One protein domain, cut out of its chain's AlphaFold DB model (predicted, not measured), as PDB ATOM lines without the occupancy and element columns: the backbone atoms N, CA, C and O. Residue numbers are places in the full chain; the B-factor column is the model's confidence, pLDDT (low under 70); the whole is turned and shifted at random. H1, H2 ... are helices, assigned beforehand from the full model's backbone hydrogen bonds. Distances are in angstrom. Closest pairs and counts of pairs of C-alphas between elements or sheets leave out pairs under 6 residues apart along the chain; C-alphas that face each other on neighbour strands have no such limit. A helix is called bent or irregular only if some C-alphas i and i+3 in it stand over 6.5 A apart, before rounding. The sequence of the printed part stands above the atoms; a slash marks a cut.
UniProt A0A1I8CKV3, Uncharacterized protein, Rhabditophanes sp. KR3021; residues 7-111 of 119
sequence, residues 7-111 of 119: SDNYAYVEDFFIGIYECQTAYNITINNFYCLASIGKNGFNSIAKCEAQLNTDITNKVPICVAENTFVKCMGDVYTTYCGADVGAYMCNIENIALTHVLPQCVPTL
ATOM      1  N   SER A   7     271.358  97.005 347.398       76.81
ATOM      2  CA  SER A   7     270.801  97.521 346.140       76.81
ATOM      3  C   SER A   7     270.756  96.461 345.043       76.81
ATOM      4  O   SER A   7     269.778  96.411 344.306       76.81
ATOM      5  N   ASP A   8     271.745  95.563 344.981       81.12
ATOM      6  CA  ASP A   8     271.746  94.470 343.999       81.12
ATOM      7  C   ASP A   8     270.594  93.485 344.246       81.12
ATOM      8  O   ASP A   8     270.073  92.889 343.309       81.12
ATOM      9  N   ASN A   9     270.172  93.325 345.507       81.62
ATOM     10  CA  ASN A   9     269.010  92.506 345.847       81.62
ATOM     11  C   ASN A   9     267.707  93.151 345.349       81.62
ATOM     12  O   ASN A   9     266.902  92.472 344.720       81.62
ATOM     13  N   TYR A  10     267.520  94.457 345.578       83.88
ATOM     14  CA  TYR A  10     266.343  95.174 345.074       83.88
ATOM     15  C   TYR A  10     266.261  95.112 343.549       83.88
ATOM     16  O   TYR A  10     265.254  94.637 343.033       83.88
ATOM     17  N   ALA A  11     267.348  95.452 342.851       85.19
ATOM     18  CA  ALA A  11     267.400  95.396 341.392       85.19
ATOM     19  C   ALA A  11     267.104  93.986 340.855       85.19
ATOM     20  O   ALA A  11     266.298  93.821 339.947       85.19
ATOM     21  N   TYR A  12     267.683  92.941 341.464       87.94
ATOM     22  CA  TYR A  12     267.404  91.560 341.058       87.94
ATOM     23  C   TYR A  12     265.928  91.178 341.233       87.94
ATOM     24  O   TYR A  12     265.357  90.498 340.382       87.94
ATOM     25  N   VAL A  13     265.313  91.577 342.349       89.19
ATOM     26  CA  VAL A  13     263.903  91.281 342.629       89.19
ATOM     27  C   VAL A  13     262.993  92.007 341.639       89.19
ATOM     28  O   VAL A  13     262.086  91.378 341.096       89.19
ATOM     29  N   GLU A  14     263.249  93.287 341.372       91.25
ATOM     30  CA  GLU A  14     262.510  94.072 340.376       91.25
ATOM     31  C   GLU A  14     262.613  93.431 338.992       91.25
ATOM     32  O   GLU A  14     261.589  93.042 338.427       91.25
ATOM     33  N   ASP A  15     263.837  93.216 338.502       92.31
ATOM     34  CA  ASP A  15     264.104  92.632 337.184       92.31
ATOM     35  C   ASP A  15     263.436  91.261 337.020       92.31
ATOM     36  O   ASP A  15     262.881  90.947 335.965       92.31
ATOM     37  N   PHE A  16     263.456  90.428 338.066       94.56
ATOM     38  CA  PHE A  16     262.853  89.099 338.018       94.56
ATOM     39  C   PHE A  16     261.334  89.159 337.818       94.56
ATOM     40  O   PHE A  16     260.794  88.464 336.953       94.56
ATOM     41  N   PHE A  17     260.625  89.978 338.602       96.06
ATOM     42  CA  PHE A  17     259.165  90.048 338.525       96.06
ATOM     43  C   PHE A  17     258.673  90.867 337.329       96.06
ATOM     44  O   PHE A  17     257.690  90.471 336.694       96.06
ATOM     45  N   ILE A  18     259.382  91.939 336.963       96.31
ATOM     46  CA  ILE A  18     259.134  92.676 335.719       96.31
ATOM     47  C   ILE A  18     259.333  91.744 334.521       96.31
ATOM     48  O   ILE A  18     258.436  91.624 333.687       96.31
ATOM     49  N   GLY A  19     260.439  90.996 334.471       95.19
ATOM     50  CA  GLY A  19     260.724  90.075 333.371       95.19
ATOM     51  C   GLY A  19     259.662  88.982 333.206       95.19
ATOM     52  O   GLY A  19     259.295  88.637 332.081       95.19
ATOM     53  N   ILE A  20     259.097  88.464 334.305       96.00
ATOM     54  CA  ILE A  20     257.959  87.530 334.248       96.00
ATOM     55  C   ILE A  20     256.745  88.196 333.597       96.00
ATOM     56  O   ILE A  20     256.119  87.605 332.712       96.00
ATOM     57  N   TYR A  21     256.406  89.413 334.020       95.62
ATOM     58  CA  TYR A  21     255.263  90.146 333.490       95.62
ATOM     59  C   TYR A  21     255.421  90.459 332.002       95.62
ATOM     60  O   TYR A  21     254.506  90.202 331.219       95.62
ATOM     61  N   GLU A  22     256.595  90.938 331.601       94.75
ATOM     62  CA  GLU A  22     256.949  91.213 330.210       94.75
ATOM     63  C   GLU A  22     256.856  89.966 329.336       94.75
ATOM     64  O   GLU A  22     256.293  90.016 328.247       94.75
ATOM     65  N   CYS A  23     257.360  88.827 329.813       93.50
ATOM     66  CA  CYS A  23     257.376  87.592 329.031       93.50
ATOM     67  C   CYS A  23     256.015  86.887 328.961       93.50
ATOM     68  O   CYS A  23     255.820  86.043 328.086       93.50
ATOM     69  N   GLN A  24     255.092  87.177 329.882       93.56
ATOM     70  CA  GLN A  24     253.810  86.473 329.983       93.56
ATOM     71  C   GLN A  24     252.628  87.394 329.695       93.56
ATOM     72  O   GLN A  24     251.935  87.228 328.694       93.56
ATOM     73  N   THR A  25     252.378  88.366 330.569       94.06
ATOM     74  CA  THR A  25     251.172  89.200 330.527       94.06
ATOM     75  C   THR A  25     251.279  90.319 329.497       94.06
ATOM     76  O   THR A  25     250.325  90.566 328.763       94.06
ATOM     77  N   ALA A  26     252.433  90.981 329.416       94.44
ATOM     78  CA  ALA A  26     252.658  92.126 328.540       94.44
ATOM     79  C   ALA A  26     253.406  91.782 327.244       94.44
ATOM     80  O   ALA A  26     253.738  92.689 326.485       94.44
ATOM     81  N   TYR A  27     253.601  90.494 326.934       94.88
ATOM     82  CA  TYR A  27     254.417  90.038 325.801       94.88
ATOM     83  C   TYR A  27     254.090  90.748 324.483       94.88
ATOM     84  O   TYR A  27     254.978  91.260 323.799       94.88
ATOM     85  N   ASN A  28     252.800  90.836 324.148       95.19
ATOM     86  CA  ASN A  28     252.364  91.495 322.919       95.19
ATOM     87  C   ASN A  28     252.690  92.994 322.927       95.19
ATOM     88  O   ASN A  28     253.112  93.520 321.902       95.19
ATOM     89  N   ILE A  29     252.545  93.680 324.065       95.25
ATOM     90  CA  ILE A  29     252.888  95.103 324.181       95.25
ATOM     91  C   ILE A  29     254.397  95.296 324.030       95.25
ATOM     92  O   ILE A  29     254.810  96.143 323.236       95.25
ATOM     93  N   THR A  30     255.206  94.480 324.711       94.31
ATOM     94  CA  THR A  30     256.672  94.551 324.662       94.31
ATOM     95  C   THR A  30     257.199  94.335 323.245       94.31
ATOM     96  O   THR A  30     257.987  95.139 322.750       94.31
ATOM     97  N   ILE A  31     256.737  93.290 322.550       96.00
ATOM     98  CA  ILE A  31     257.214  92.975 321.196       96.00
ATOM     99  C   ILE A  31     256.690  93.972 320.158       96.00
ATOM    100  O   ILE A  31     257.471  94.455 319.336       96.00
ATOM    101  N   ASN A  32     255.405  94.341 320.205       96.12
ATOM    102  CA  ASN A  32     254.830  95.266 319.221       96.12
ATOM    103  C   ASN A  32     255.410  96.683 319.339       96.12
ATOM    104  O   ASN A  32     255.473  97.402 318.344       96.12
ATOM    105  N   ASN A  33     255.867  97.074 320.532       96.12
ATOM    106  CA  ASN A  33     256.430  98.397 320.797       96.12
ATOM    107  C   ASN A  33     257.949  98.382 321.019       96.12
ATOM    108  O   ASN A  33     258.511  99.397 321.438       96.12
ATOM    109  N   PHE A  34     258.625  97.271 320.702       95.69
ATOM    110  CA  PHE A  34     260.046  97.054 320.989       95.69
ATOM    111  C   PHE A  34     260.935  98.222 320.550       95.69
ATOM    112  O   PHE A  34     261.744  98.716 321.329       95.69
ATOM    113  N   TYR A  35     260.761  98.720 319.322       96.75
ATOM    114  CA  TYR A  35     261.572  99.831 318.814       96.75
ATOM    115  C   TYR A  35     261.377 101.128 319.606       96.75
ATOM    116  O   TYR A  35     262.330 101.893 319.779       96.75
ATOM    117  N   CYS A  36     260.163 101.388 320.091       96.94
ATOM    118  CA  CYS A  36     259.913 102.570 320.904       96.94
ATOM    119  C   CYS A  36     260.530 102.410 322.293       96.94
ATOM    120  O   CYS A  36     261.317 103.258 322.707       96.94
ATOM    121  N   LEU A  37     260.271 101.275 322.950       96.25
ATOM    122  CA  LEU A  37     260.849 100.938 324.253       96.25
ATOM    123  C   LEU A  37     262.386 100.990 324.227       96.25
ATOM    124  O   LEU A  37     262.998 101.627 325.077       96.25
ATOM    125  N   ALA A  38     263.023 100.431 323.196       96.19
ATOM    126  CA  ALA A  38     264.479 100.437 323.053       96.19
ATOM    127  C   ALA A  38     265.073 101.831 322.770       96.19
ATOM    128  O   ALA A  38     266.255 102.064 323.022       96.19
ATOM    129  N   SER A  39     264.287 102.766 322.224       96.12
ATOM    130  CA  SER A  39     264.763 104.109 321.864       96.12
ATOM    131  C   SER A  39     264.367 105.196 322.863       96.12
ATOM    132  O   SER A  39     264.913 106.303 322.804       96.12
ATOM    133  N   ILE A  40     263.474 104.904 323.813       95.75
ATOM    134  CA  ILE A  40     262.966 105.909 324.750       95.75
ATOM    135  C   ILE A  40     264.046 106.436 325.698       95.75
ATOM    136  O   ILE A  40     264.046 107.624 326.001       95.75
ATOM    137  N   GLY A  41     265.039 105.619 326.064       92.50
ATOM    138  CA  GLY A  41     266.187 106.075 326.856       92.50
ATOM    139  C   GLY A  41     266.977 107.204 326.180       92.50
ATOM    140  O   GLY A  41     267.639 107.983 326.854       92.50
ATOM    141  N   LYS A  42     266.861 107.343 324.852       95.56
ATOM    142  CA  LYS A  42     267.387 108.481 324.090       95.56
ATOM    143  C   LYS A  42     266.324 109.558 323.868       95.56
ATOM    144  O   LYS A  42     266.584 110.730 324.123       95.56
ATOM    145  N   ASN A  43     265.147 109.177 323.373       93.56
ATOM    146  CA  ASN A  43     264.118 110.129 322.939       93.56
ATOM    147  C   ASN A  43     263.442 110.842 324.121       93.56
ATOM    148  O   ASN A  43     263.166 112.036 324.047       93.56
ATOM    149  N   GLY A  44     263.218 110.114 325.211       95.94
ATOM    150  CA  GLY A  44     262.603 110.578 326.449       95.94
ATOM    151  C   GLY A  44     263.592 110.899 327.567       95.94
ATOM    152  O   GLY A  44     263.137 111.244 328.653       95.94
ATOM    153  N   PHE A  45     264.909 110.841 327.317       97.06
ATOM    154  CA  PHE A  45     265.967 111.005 328.328       97.06
ATOM    155  C   PHE A  45     265.702 112.161 329.300       97.06
ATOM    156  O   PHE A  45     265.643 111.975 330.510       97.06
ATOM    157  N   ASN A  46     265.467 113.362 328.763       98.12
ATOM    158  CA  ASN A  46     265.254 114.558 329.578       98.12
ATOM    159  C   ASN A  46     263.968 114.497 330.412       98.12
ATOM    160  O   ASN A  46     263.893 115.139 331.454       98.12
ATOM    161  N   SER A  47     262.938 113.795 329.941       98.38
ATOM    162  CA  SER A  47     261.685 113.646 330.679       98.38
ATOM    163  C   SER A  47     261.811 112.589 331.775       98.38
ATOM    164  O   SER A  47     261.363 112.835 332.888       98.38
ATOM    165  N   ILE A  48     262.489 111.473 331.492       98.38
ATOM    166  CA  ILE A  48     262.795 110.426 332.479       98.38
ATOM    167  C   ILE A  48     263.664 111.005 333.601       98.38
ATOM    168  O   ILE A  48     263.284 110.948 334.767       98.38
ATOM    169  N   ALA A  49     264.750 111.701 333.248       98.38
ATOM    170  CA  ALA A  49     265.635 112.344 334.220       98.38
ATOM    171  C   ALA A  49     264.904 113.372 335.107       98.38
ATOM    172  O   ALA A  49     265.274 113.582 336.260       98.38
ATOM    173  N   LYS A  50     263.844 114.017 334.597       98.56
ATOM    174  CA  LYS A  50     262.992 114.896 335.413       98.56
ATOM    175  C   LYS A  50     262.147 114.113 336.415       98.56
ATOM    176  O   LYS A  50     262.019 114.577 337.544       98.56
ATOM    177  N   CYS A  51     261.594 112.962 336.031       98.56
ATOM    178  CA  CYS A  51     260.875 112.086 336.959       98.56
ATOM    179  C   CYS A  51     261.808 111.613 338.086       98.56
ATOM    180  O   CYS A  51     261.472 111.751 339.261       98.56
ATOM    181  N   GLU A  52     263.016 111.159 337.745       98.06
ATOM    182  CA  GLU A  52     264.034 110.732 338.719       98.06
ATOM    183  C   GLU A  52     264.476 111.883 339.639       98.06
ATOM    184  O   GLU A  52     264.604 111.724 340.855       98.06
ATOM    185  N   ALA A  53     264.694 113.079 339.083       98.50
ATOM    186  CA  ALA A  53     265.037 114.261 339.869       98.50
ATOM    187  C   ALA A  53     263.911 114.652 340.840       98.50
ATOM    188  O   ALA A  53     264.191 115.071 341.969       98.50
ATOM    189  N   GLN A  54     262.649 114.496 340.432       98.56
ATOM    190  CA  GLN A  54     261.503 114.740 341.302       98.56
ATOM    191  C   GLN A  54     261.433 113.712 342.434       98.56
ATOM    192  O   GLN A  54     261.302 114.117 343.585       98.56
ATOM    193  N   LEU A  55     261.616 112.419 342.147       98.06
ATOM    194  CA  LEU A  55     261.657 111.376 343.178       98.06
ATOM    195  C   LEU A  55     262.745 111.667 344.225       98.06
ATOM    196  O   LEU A  55     262.482 111.676 345.427       98.06
ATOM    197  N   ASN A  56     263.955 112.012 343.777       97.88
ATOM    198  CA  ASN A  56     265.050 112.402 344.670       97.88
ATOM    199  C   ASN A  56     264.716 113.647 345.509       97.88
ATOM    200  O   ASN A  56     265.072 113.734 346.689       97.88
ATOM    201  N   THR A  57     264.021 114.615 344.909       98.44
ATOM    202  CA  THR A  57     263.549 115.821 345.602       98.44
ATOM    203  C   THR A  57     262.514 115.470 346.670       98.44
ATOM    204  O   THR A  57     262.615 115.953 347.797       98.44
ATOM    205  N   ASP A  58     261.562 114.594 346.360       98.38
ATOM    206  CA  ASP A  58     260.517 114.144 347.280       98.38
ATOM    207  C   ASP A  58     261.111 113.381 348.470       98.38
ATOM    208  O   ASP A  58     260.775 113.670 349.624       98.38
ATOM    209  N   ILE A  59     262.075 112.489 348.214       96.56
ATOM    210  CA  ILE A  59     262.829 111.775 349.254       96.56
ATOM    211  C   ILE A  59     263.583 112.768 350.149       96.56
ATOM    212  O   ILE A  59     263.491 112.694 351.377       96.56
ATOM    213  N   THR A  60     264.285 113.738 349.555       97.75
ATOM    214  CA  THR A  60     265.023 114.777 350.297       97.75
ATOM    215  C   THR A  60     264.089 115.606 351.182       97.75
ATOM    216  O   THR A  60     264.410 115.907 352.335       97.75
ATOM    217  N   ASN A  61     262.898 115.919 350.672       98.06
ATOM    218  CA  ASN A  61     261.861 116.661 351.382       98.06
ATOM    219  C   ASN A  61     261.039 115.798 352.353       98.06
ATOM    220  O   ASN A  61     260.103 116.306 352.971       98.06
ATOM    221  N   LYS A  62     261.398 114.519 352.533       97.44
ATOM    222  CA  LYS A  62     260.724 113.566 353.429       97.44
ATOM    223  C   LYS A  62     259.237 113.388 353.111       97.44
ATOM    224  O   LYS A  62     258.431 113.151 354.015       97.44
ATOM    225  N   VAL A  63     258.870 113.489 351.835       98.19
ATOM    226  CA  VAL A  63     257.562 113.032 351.360       98.19
ATOM    227  C   VAL A  63     257.434 111.542 351.714       98.19
ATOM    228  O   VAL A  63     258.418 110.807 351.588       98.19
ATOM    229  N   PRO A  64     256.269 111.063 352.194       97.81
ATOM    230  CA  PRO A  64     256.086 109.643 352.473       97.81
ATOM    231  C   PRO A  64     256.450 108.796 351.249       97.81
ATOM    232  O   PRO A  64     255.950 109.067 350.160       97.81
ATOM    233  N   ILE A  65     257.285 107.767 351.430       96.38
ATOM    234  CA  ILE A  65     257.888 107.021 350.310       96.38
ATOM    235  C   ILE A  65     256.848 106.514 349.304       96.38
ATOM    236  O   ILE A  65     256.993 106.748 348.116       96.38
ATOM    237  N   CYS A  66     255.727 105.953 349.767       97.62
ATOM    238  CA  CYS A  66     254.674 105.463 348.875       97.62
ATOM    239  C   CYS A  66     254.022 106.575 348.035       97.62
ATOM    240  O   CYS A  66     253.577 106.330 346.922       97.62
ATOM    241  N   VAL A  67     253.967 107.808 348.549       98.19
ATOM    242  CA  VAL A  67     253.447 108.971 347.810       98.19
ATOM    243  C   VAL A  67     254.457 109.442 346.764       98.19
ATOM    244  O   VAL A  67     254.062 109.757 345.640       98.19
ATOM    245  N   ALA A  68     255.743 109.472 347.121       98.31
ATOM    246  CA  ALA A  68     256.825 109.829 346.207       98.31
ATOM    247  C   ALA A  68     256.912 108.828 345.042       98.31
ATOM    248  O   ALA A  68     256.878 109.228 343.882       98.31
ATOM    249  N   GLU A  69     256.889 107.529 345.347       97.81
ATOM    250  CA  GLU A  69     256.908 106.463 344.342       97.81
ATOM    251  C   GLU A  69     255.681 106.513 343.433       97.81
ATOM    252  O   GLU A  69     255.812 106.538 342.219       97.81
ATOM    253  N   ASN A  70     254.471 106.660 343.981       98.31
ATOM    254  CA  ASN A  70     253.265 106.824 343.162       98.31
ATOM    255  C   ASN A  70     253.339 108.031 342.209       98.31
ATOM    256  O   ASN A  70     252.809 107.993 341.096       98.31
ATOM    257  N   THR A  71     253.979 109.117 342.647       98.38
ATOM    258  CA  THR A  71     254.213 110.299 341.809       98.38
ATOM    259  C   THR A  71     255.209 109.982 340.695       98.38
ATOM    260  O   THR A  71     254.982 110.367 339.545       98.38
ATOM    261  N   PHE A  72     256.266 109.233 341.014       98.44
ATOM    262  CA  PHE A  72     257.244 108.743 340.051       98.44
ATOM    263  C   PHE A  72     256.617 107.796 339.014       98.44
ATOM    264  O   PHE A  72     256.724 108.078 337.821       98.44
ATOM    265  N   VAL A  73     255.865 106.772 339.439       98.56
ATOM    266  CA  VAL A  73     255.156 105.832 338.547       98.56
ATOM    267  C   VAL A  73     254.261 106.577 337.565       98.56
ATOM    268  O   VAL A  73     254.279 106.312 336.361       98.56
ATOM    269  N   LYS A  74     253.494 107.559 338.054       98.50
ATOM    270  CA  LYS A  74     252.650 108.387 337.190       98.50
ATOM    271  C   LYS A  74     253.481 109.177 336.177       98.50
ATOM    272  O   LYS A  74     253.143 109.186 334.997       98.50
ATOM    273  N   CYS A  75     254.562 109.817 336.623       98.62
ATOM    274  CA  CYS A  75     255.456 110.575 335.750       98.62
ATOM    275  C   CYS A  75     256.032 109.688 334.637       98.62
ATOM    276  O   CYS A  75     255.966 110.052 333.464       98.62
ATOM    277  N   MET A  76     256.516 108.494 334.986       98.56
ATOM    278  CA  MET A  76     257.027 107.516 334.026       98.56
ATOM    279  C   MET A  76     255.939 107.075 333.040       98.56
ATOM    280  O   MET A  76     256.155 107.124 331.829       98.56
ATOM    281  N   GLY A  77     254.738 106.745 333.521       98.12
ATOM    282  CA  GLY A  77     253.592 106.424 332.665       98.12
ATOM    283  C   GLY A  77     253.247 107.538 331.666       98.12
ATOM    284  O   GLY A  77     253.040 107.266 330.480       98.12
ATOM    285  N   ASP A  78     253.250 108.801 332.102       98.25
ATOM    286  CA  ASP A  78     252.971 109.968 331.251       98.25
ATOM    287  C   ASP A  78     254.070 110.182 330.192       98.25
ATOM    288  O   ASP A  78     253.784 110.487 329.027       98.25
ATOM    289  N   VAL A  79     255.339 109.975 330.563       98.31
ATOM    290  CA  VAL A  79     256.473 110.029 329.628       98.31
ATOM    291  C   VAL A  79     256.334 108.950 328.561       98.31
ATOM    292  O   VAL A  79     256.344 109.260 327.369       98.31
ATOM    293  N   TYR A  80     256.145 107.697 328.963       98.00
ATOM    294  CA  TYR A  80     256.013 106.585 328.025       98.00
ATOM    295  C   TYR A  80     254.761 106.717 327.147       98.00
ATOM    296  O   TYR A  80     254.833 106.435 325.951       98.00
ATOM    297  N   THR A  81     253.666 107.272 327.676       97.69
ATOM    298  CA  THR A  81     252.488 107.656 326.877       97.69
ATOM    299  C   THR A  81     252.849 108.668 325.795       97.69
ATOM    300  O   THR A  81     252.479 108.504 324.634       97.69
ATOM    301  N   THR A  82     253.589 109.713 326.165       97.75
ATOM    302  CA  THR A  82     253.943 110.815 325.262       97.75
ATOM    303  C   THR A  82     254.801 110.344 324.090       97.75
ATOM    304  O   THR A  82     254.590 110.781 322.961       97.75
ATOM    305  N   TYR A  83     255.774 109.466 324.345       97.00
ATOM    306  CA  TYR A  83     256.727 109.039 323.317       97.00
ATOM    307  C   TYR A  83     256.292 107.788 322.553       97.00
ATOM    308  O   TYR A  83     256.640 107.656 321.381       97.00
ATOM    309  N   CYS A  84     255.554 106.880 323.195       96.62
ATOM    310  CA  CYS A  84     255.274 105.548 322.661       96.62
ATOM    311  C   CYS A  84     253.785 105.187 322.599       96.62
ATOM    312  O   CYS A  84     253.445 104.120 322.097       96.62
ATOM    313  N   GLY A  85     252.892 106.068 323.054       96.25
ATOM    314  CA  GLY A  85     251.449 105.851 323.025       96.25
ATOM    315  C   GLY A  85     250.885 105.245 324.311       96.25
ATOM    316  O   GLY A  85     251.611 104.781 325.191       96.25
ATOM    317  N   ALA A  86     249.555 105.275 324.419       96.62
ATOM    318  CA  ALA A  86     248.827 104.978 325.655       96.62
ATOM    319  C   ALA A  86     249.101 103.574 326.214       96.62
ATOM    320  O   ALA A  86     249.303 103.439 327.416       96.62
ATOM    321  N   ASP A  87     249.181 102.551 325.360       96.38
ATOM    322  CA  ASP A  87     249.440 101.178 325.814       96.38
ATOM    323  C   ASP A  87     250.826 101.022 326.429       96.38
ATOM    324  O   ASP A  87     251.001 100.295 327.404       96.38
ATOM    325  N   VAL A  88     251.812 101.741 325.893       97.19
ATOM    326  CA  VAL A  88     253.176 101.723 326.420       97.19
ATOM    327  C   VAL A  88     253.264 102.504 327.733       97.19
ATOM    328  O   VAL A  88     253.969 102.089 328.648       97.19
ATOM    329  N   GLY A  89     252.496 103.586 327.873       97.75
ATOM    330  CA  GLY A  89     252.326 104.272 329.154       97.75
ATOM    331  C   GLY A  89     251.641 103.416 330.220       97.75
ATOM    332  O   GLY A  89     252.101 103.360 331.360       97.75
ATOM    333  N   ALA A  90     250.577 102.700 329.846       97.50
ATOM    334  CA  ALA A  90     249.908 101.735 330.713       97.50
ATOM    335  C   ALA A  90     250.868 100.617 331.136       97.50
ATOM    336  O   ALA A  90     250.938 100.276 332.315       97.50
ATOM    337  N   TYR A  91     251.648 100.088 330.193       97.38
ATOM    338  CA  TYR A  91     252.679  99.088 330.457       97.38
ATOM    339  C   TYR A  91     253.710  99.591 331.467       97.38
ATOM    340  O   TYR A  91     253.941  98.915 332.466       97.38
ATOM    341  N   MET A  92     254.244 100.800 331.271       98.00
ATOM    342  CA  MET A  92     255.220 101.393 332.187       98.00
ATOM    343  C   MET A  92     254.667 101.531 333.608       98.00
ATOM    344  O   MET A  92     255.311 101.130 334.568       98.00
ATOM    345  N   CYS A  93     253.431 102.013 333.754       98.19
ATOM    346  CA  CYS A  93     252.788 102.074 335.065       98.19
ATOM    347  C   CYS A  93     252.690 100.685 335.724       98.19
ATOM    348  O   CYS A  93     252.958 100.533 336.916       98.19
ATOM    349  N   ASN A  94     252.305  99.659 334.956       97.50
ATOM    350  CA  ASN A  94     252.127  98.310 335.488       97.50
ATOM    351  C   ASN A  94     253.453  97.680 335.942       97.50
ATOM    352  O   ASN A  94     253.470  97.066 337.008       97.50
ATOM    353  N   ILE A  95     254.549  97.829 335.184       96.81
ATOM    354  CA  ILE A  95     255.842  97.247 335.584       96.81
ATOM    355  C   ILE A  95     256.396  97.910 336.850       96.81
ATOM    356  O   ILE A  95     256.869  97.211 337.742       96.81
ATOM    357  N   GLU A  96     256.235  99.227 336.983       97.31
ATOM    358  CA  GLU A  96     256.637  99.976 338.177       97.31
ATOM    359  C   GLU A  96     255.822  99.538 339.406       97.31
ATOM    360  O   GLU A  96     256.371  99.241 340.464       97.31
ATOM    361  N   ASN A  97     254.500  99.379 339.271       97.44
ATOM    362  CA  ASN A  97     253.671  98.838 340.354       97.44
ATOM    363  C   ASN A  97     254.066  97.404 340.753       97.44
ATOM    364  O   ASN A  97     253.969  97.039 341.930       97.44
ATOM    365  N   ILE A  98     254.493  96.580 339.793       96.56
ATOM    366  CA  ILE A  98     254.994  95.227 340.060       96.56
ATOM    367  C   ILE A  98     256.296  95.303 340.853       96.56
ATOM    368  O   ILE A  98     256.375  94.672 341.906       96.56
ATOM    369  N   ALA A  99     257.265  96.117 340.425       95.19
ATOM    370  CA  ALA A  99     258.487  96.370 341.188       95.19
ATOM    371  C   ALA A  99     258.162  96.791 342.628       95.19
ATOM    372  O   ALA A  99     258.554  96.105 343.579       95.19
ATOM    373  N   LEU A 100     257.334  97.829 342.797       95.38
ATOM    374  CA  LEU A 100     256.930  98.360 344.102       95.38
ATOM    375  C   LEU A 100     256.250  97.324 345.000       95.38
ATOM    376  O   LEU A 100     256.473  97.324 346.211       95.38
ATOM    377  N   THR A 101     255.470  96.405 344.429       95.44
ATOM    378  CA  THR A 101     254.834  95.317 345.190       95.44
ATOM    379  C   THR A 101     255.861  94.424 345.887       95.44
ATOM    380  O   THR A 101     255.589  93.896 346.970       95.44
ATOM    381  N   HIS A 102     257.047  94.273 345.299       92.88
ATOM    382  CA  HIS A 102     258.093  93.397 345.812       92.88
ATOM    383  C   HIS A 102     259.160  94.132 346.627       92.88
ATOM    384  O   HIS A 102     259.638  93.578 347.620       92.88
ATOM    385  N   VAL A 103     259.509  95.368 346.267       91.69
ATOM    386  CA  VAL A 103     260.561  96.137 346.962       91.69
ATOM    387  C   VAL A 103     260.033  97.012 348.093       91.69
ATOM    388  O   VAL A 103     260.728  97.211 349.092       91.69
ATOM    389  N   LEU A 104     258.784  97.477 347.991       93.19
ATOM    390  CA  LEU A 104     258.105  98.298 348.994       93.19
ATOM    391  C   LEU A 104     256.709  97.724 349.305       93.19
ATOM    392  O   LEU A 104     255.695  98.392 349.084       93.19
ATOM    393  N   PRO A 105     256.618  96.506 349.876       94.00
ATOM    394  CA  PRO A 105     255.341  95.828 350.119       94.00
ATOM    395  C   PRO A 105     254.379  96.634 351.009       94.00
ATOM    396  O   PRO A 105     253.162  96.491 350.907       94.00
ATOM    397  N   GLN A 106     254.894  97.532 351.855       95.44
ATOM    398  CA  GLN A 106     254.084  98.459 352.648       95.44
ATOM    399  C   GLN A 106     253.277  99.461 351.803       95.44
ATOM    400  O   GLN A 106     252.299 100.017 352.299       95.44
ATOM    401  N   CYS A 107     253.669  99.697 350.549       96.81
ATOM    402  CA  CYS A 107     253.009 100.627 349.634       96.81
ATOM    403  C   CYS A 107     251.894  99.981 348.805       96.81
ATOM    404  O   CYS A 107     251.078 100.712 348.241       96.81
ATOM    405  N   VAL A 108     251.794  98.644 348.789       97.25
ATOM    406  CA  VAL A 108     250.785  97.877 348.029       97.25
ATOM    407  C   VAL A 108     249.353  98.405 348.200       97.25
ATOM    408  O   VAL A 108     248.676  98.590 347.191       97.25
ATOM    409  N   PRO A 109     248.865  98.735 349.417       97.31
ATOM    410  CA  PRO A 109     247.497  99.238 349.593       97.31
ATOM    411  C   PRO A 109     247.239 100.617 348.970       97.31
ATOM    412  O   PRO A 109     246.096 101.066 348.932       97.31
ATOM    413  N   THR A 110     248.294 101.316 348.555       97.00
ATOM    414  CA  THR A 110     248.247 102.701 348.077       97.00
ATOM    415  C   THR A 110     248.712 102.864 346.638       97.00
ATOM    416  O   THR A 110     248.727 103.996 346.165       97.00
ATOM    417  N   LEU A 111     249.104 101.782 345.958       96.88
ATOM    418  CA  LEU A 111     249.568 101.851 344.573       96.88
ATOM    419  C   LEU A 111     248.512 102.506 343.684       96.88
ATOM    420  O   LEU A 111     247.308 102.286 343.849       96.88
TER     421      LEU A 111
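What this domain is: This is residues 7 to 111 of the 119 residues of an uncharacterized protein of Rhabditophanes sp. KR3021 (UniProt A0A1I8CKV3). Four long helices make a curved row, H1, H6, H5 and H4 in space, with H5 and H6 in the middle, H4 along the side of H5 and H1 crossing H6. The short helices H2 and H3 lead across one end of the row from H1 to H4, and the small H7 folds back at the other end. The printed part has 105 residues with seven named helices, H1 to H7 in order along the chain, and no named strand; the class is all helix. The whole is compact, with a radius of gyration of the C-alphas of 13.6 A, and spans 39 by 28 by 25 A.

How they stand to each other: H1, residues 7 to 24, touches residues 95 to 103 alone of H6, residues 86 to 103, at a steep tilt of 45 degrees, opposite ways; the closest C-alphas, of Glu 14 and Ala 99, are 4.7 A apart. H2, residues 27 to 32, only just touches H6, with 3 pairs of C-alphas within 8 A; the closest, of Ile 29 and Val 88, are 7.0 A apart. H3, residues 34 to 43, touches residues 80 to 84 alone of H5, residues 65 to 84; the closest C-alphas, of Cys 36 and Cys 84, are 5.8 A apart, and the angle of 72 degrees is only just about perpendicular. H4, residues 45 to 60, forms a helical hairpin with H5, at a shallow tilt of 7 degrees; the closest C-alphas, of Cys 51 and Cys 75, are 5.8 A apart. H5 and H6 form another, at 27 degrees, with the closest C-alphas, of Thr 81 and Gly 89, 4.1 A apart. H7, residues 105 to 110, touches H6 only at the corner, and only just touches H5, with 3 pairs of C-alphas within 8 A; the closest, of Cys 66 and Cys 107, are 5.2 A apart. H1 and H4 are apart, and so are H4 and H6. Every O i to N i+4 pair is within hydrogen-bond range in H1, H2, H4, H5 and H6; in H3 it is 4 of 6, and in H7 0 of 2, with 2 of 3 O i to N i+3 pairs within range.

Where its parts are: H1 begins at C-alpha 7, (270.801, 97.521, 346.140), and is 25.9 A long. H4 measures 22.3 A, H5 27.8 A and H6 25.9 A. H3 and H7 are irregular: C-alphas 38 and 41 are 7.0 A apart, and C-alphas 106 and 109 are 7.3 A apart. H7 ends at C-alpha 110, (248.247, 102.701, 348.077).

The domain as a whole: The two C-alphas farthest apart, of Asn 32 and Asn 61, are 39.3 A from each other. The printed part has no cut, and the six links between the helices are tight. The mean pLDDT of the printed part is 95.7, and no printed residue is under 70.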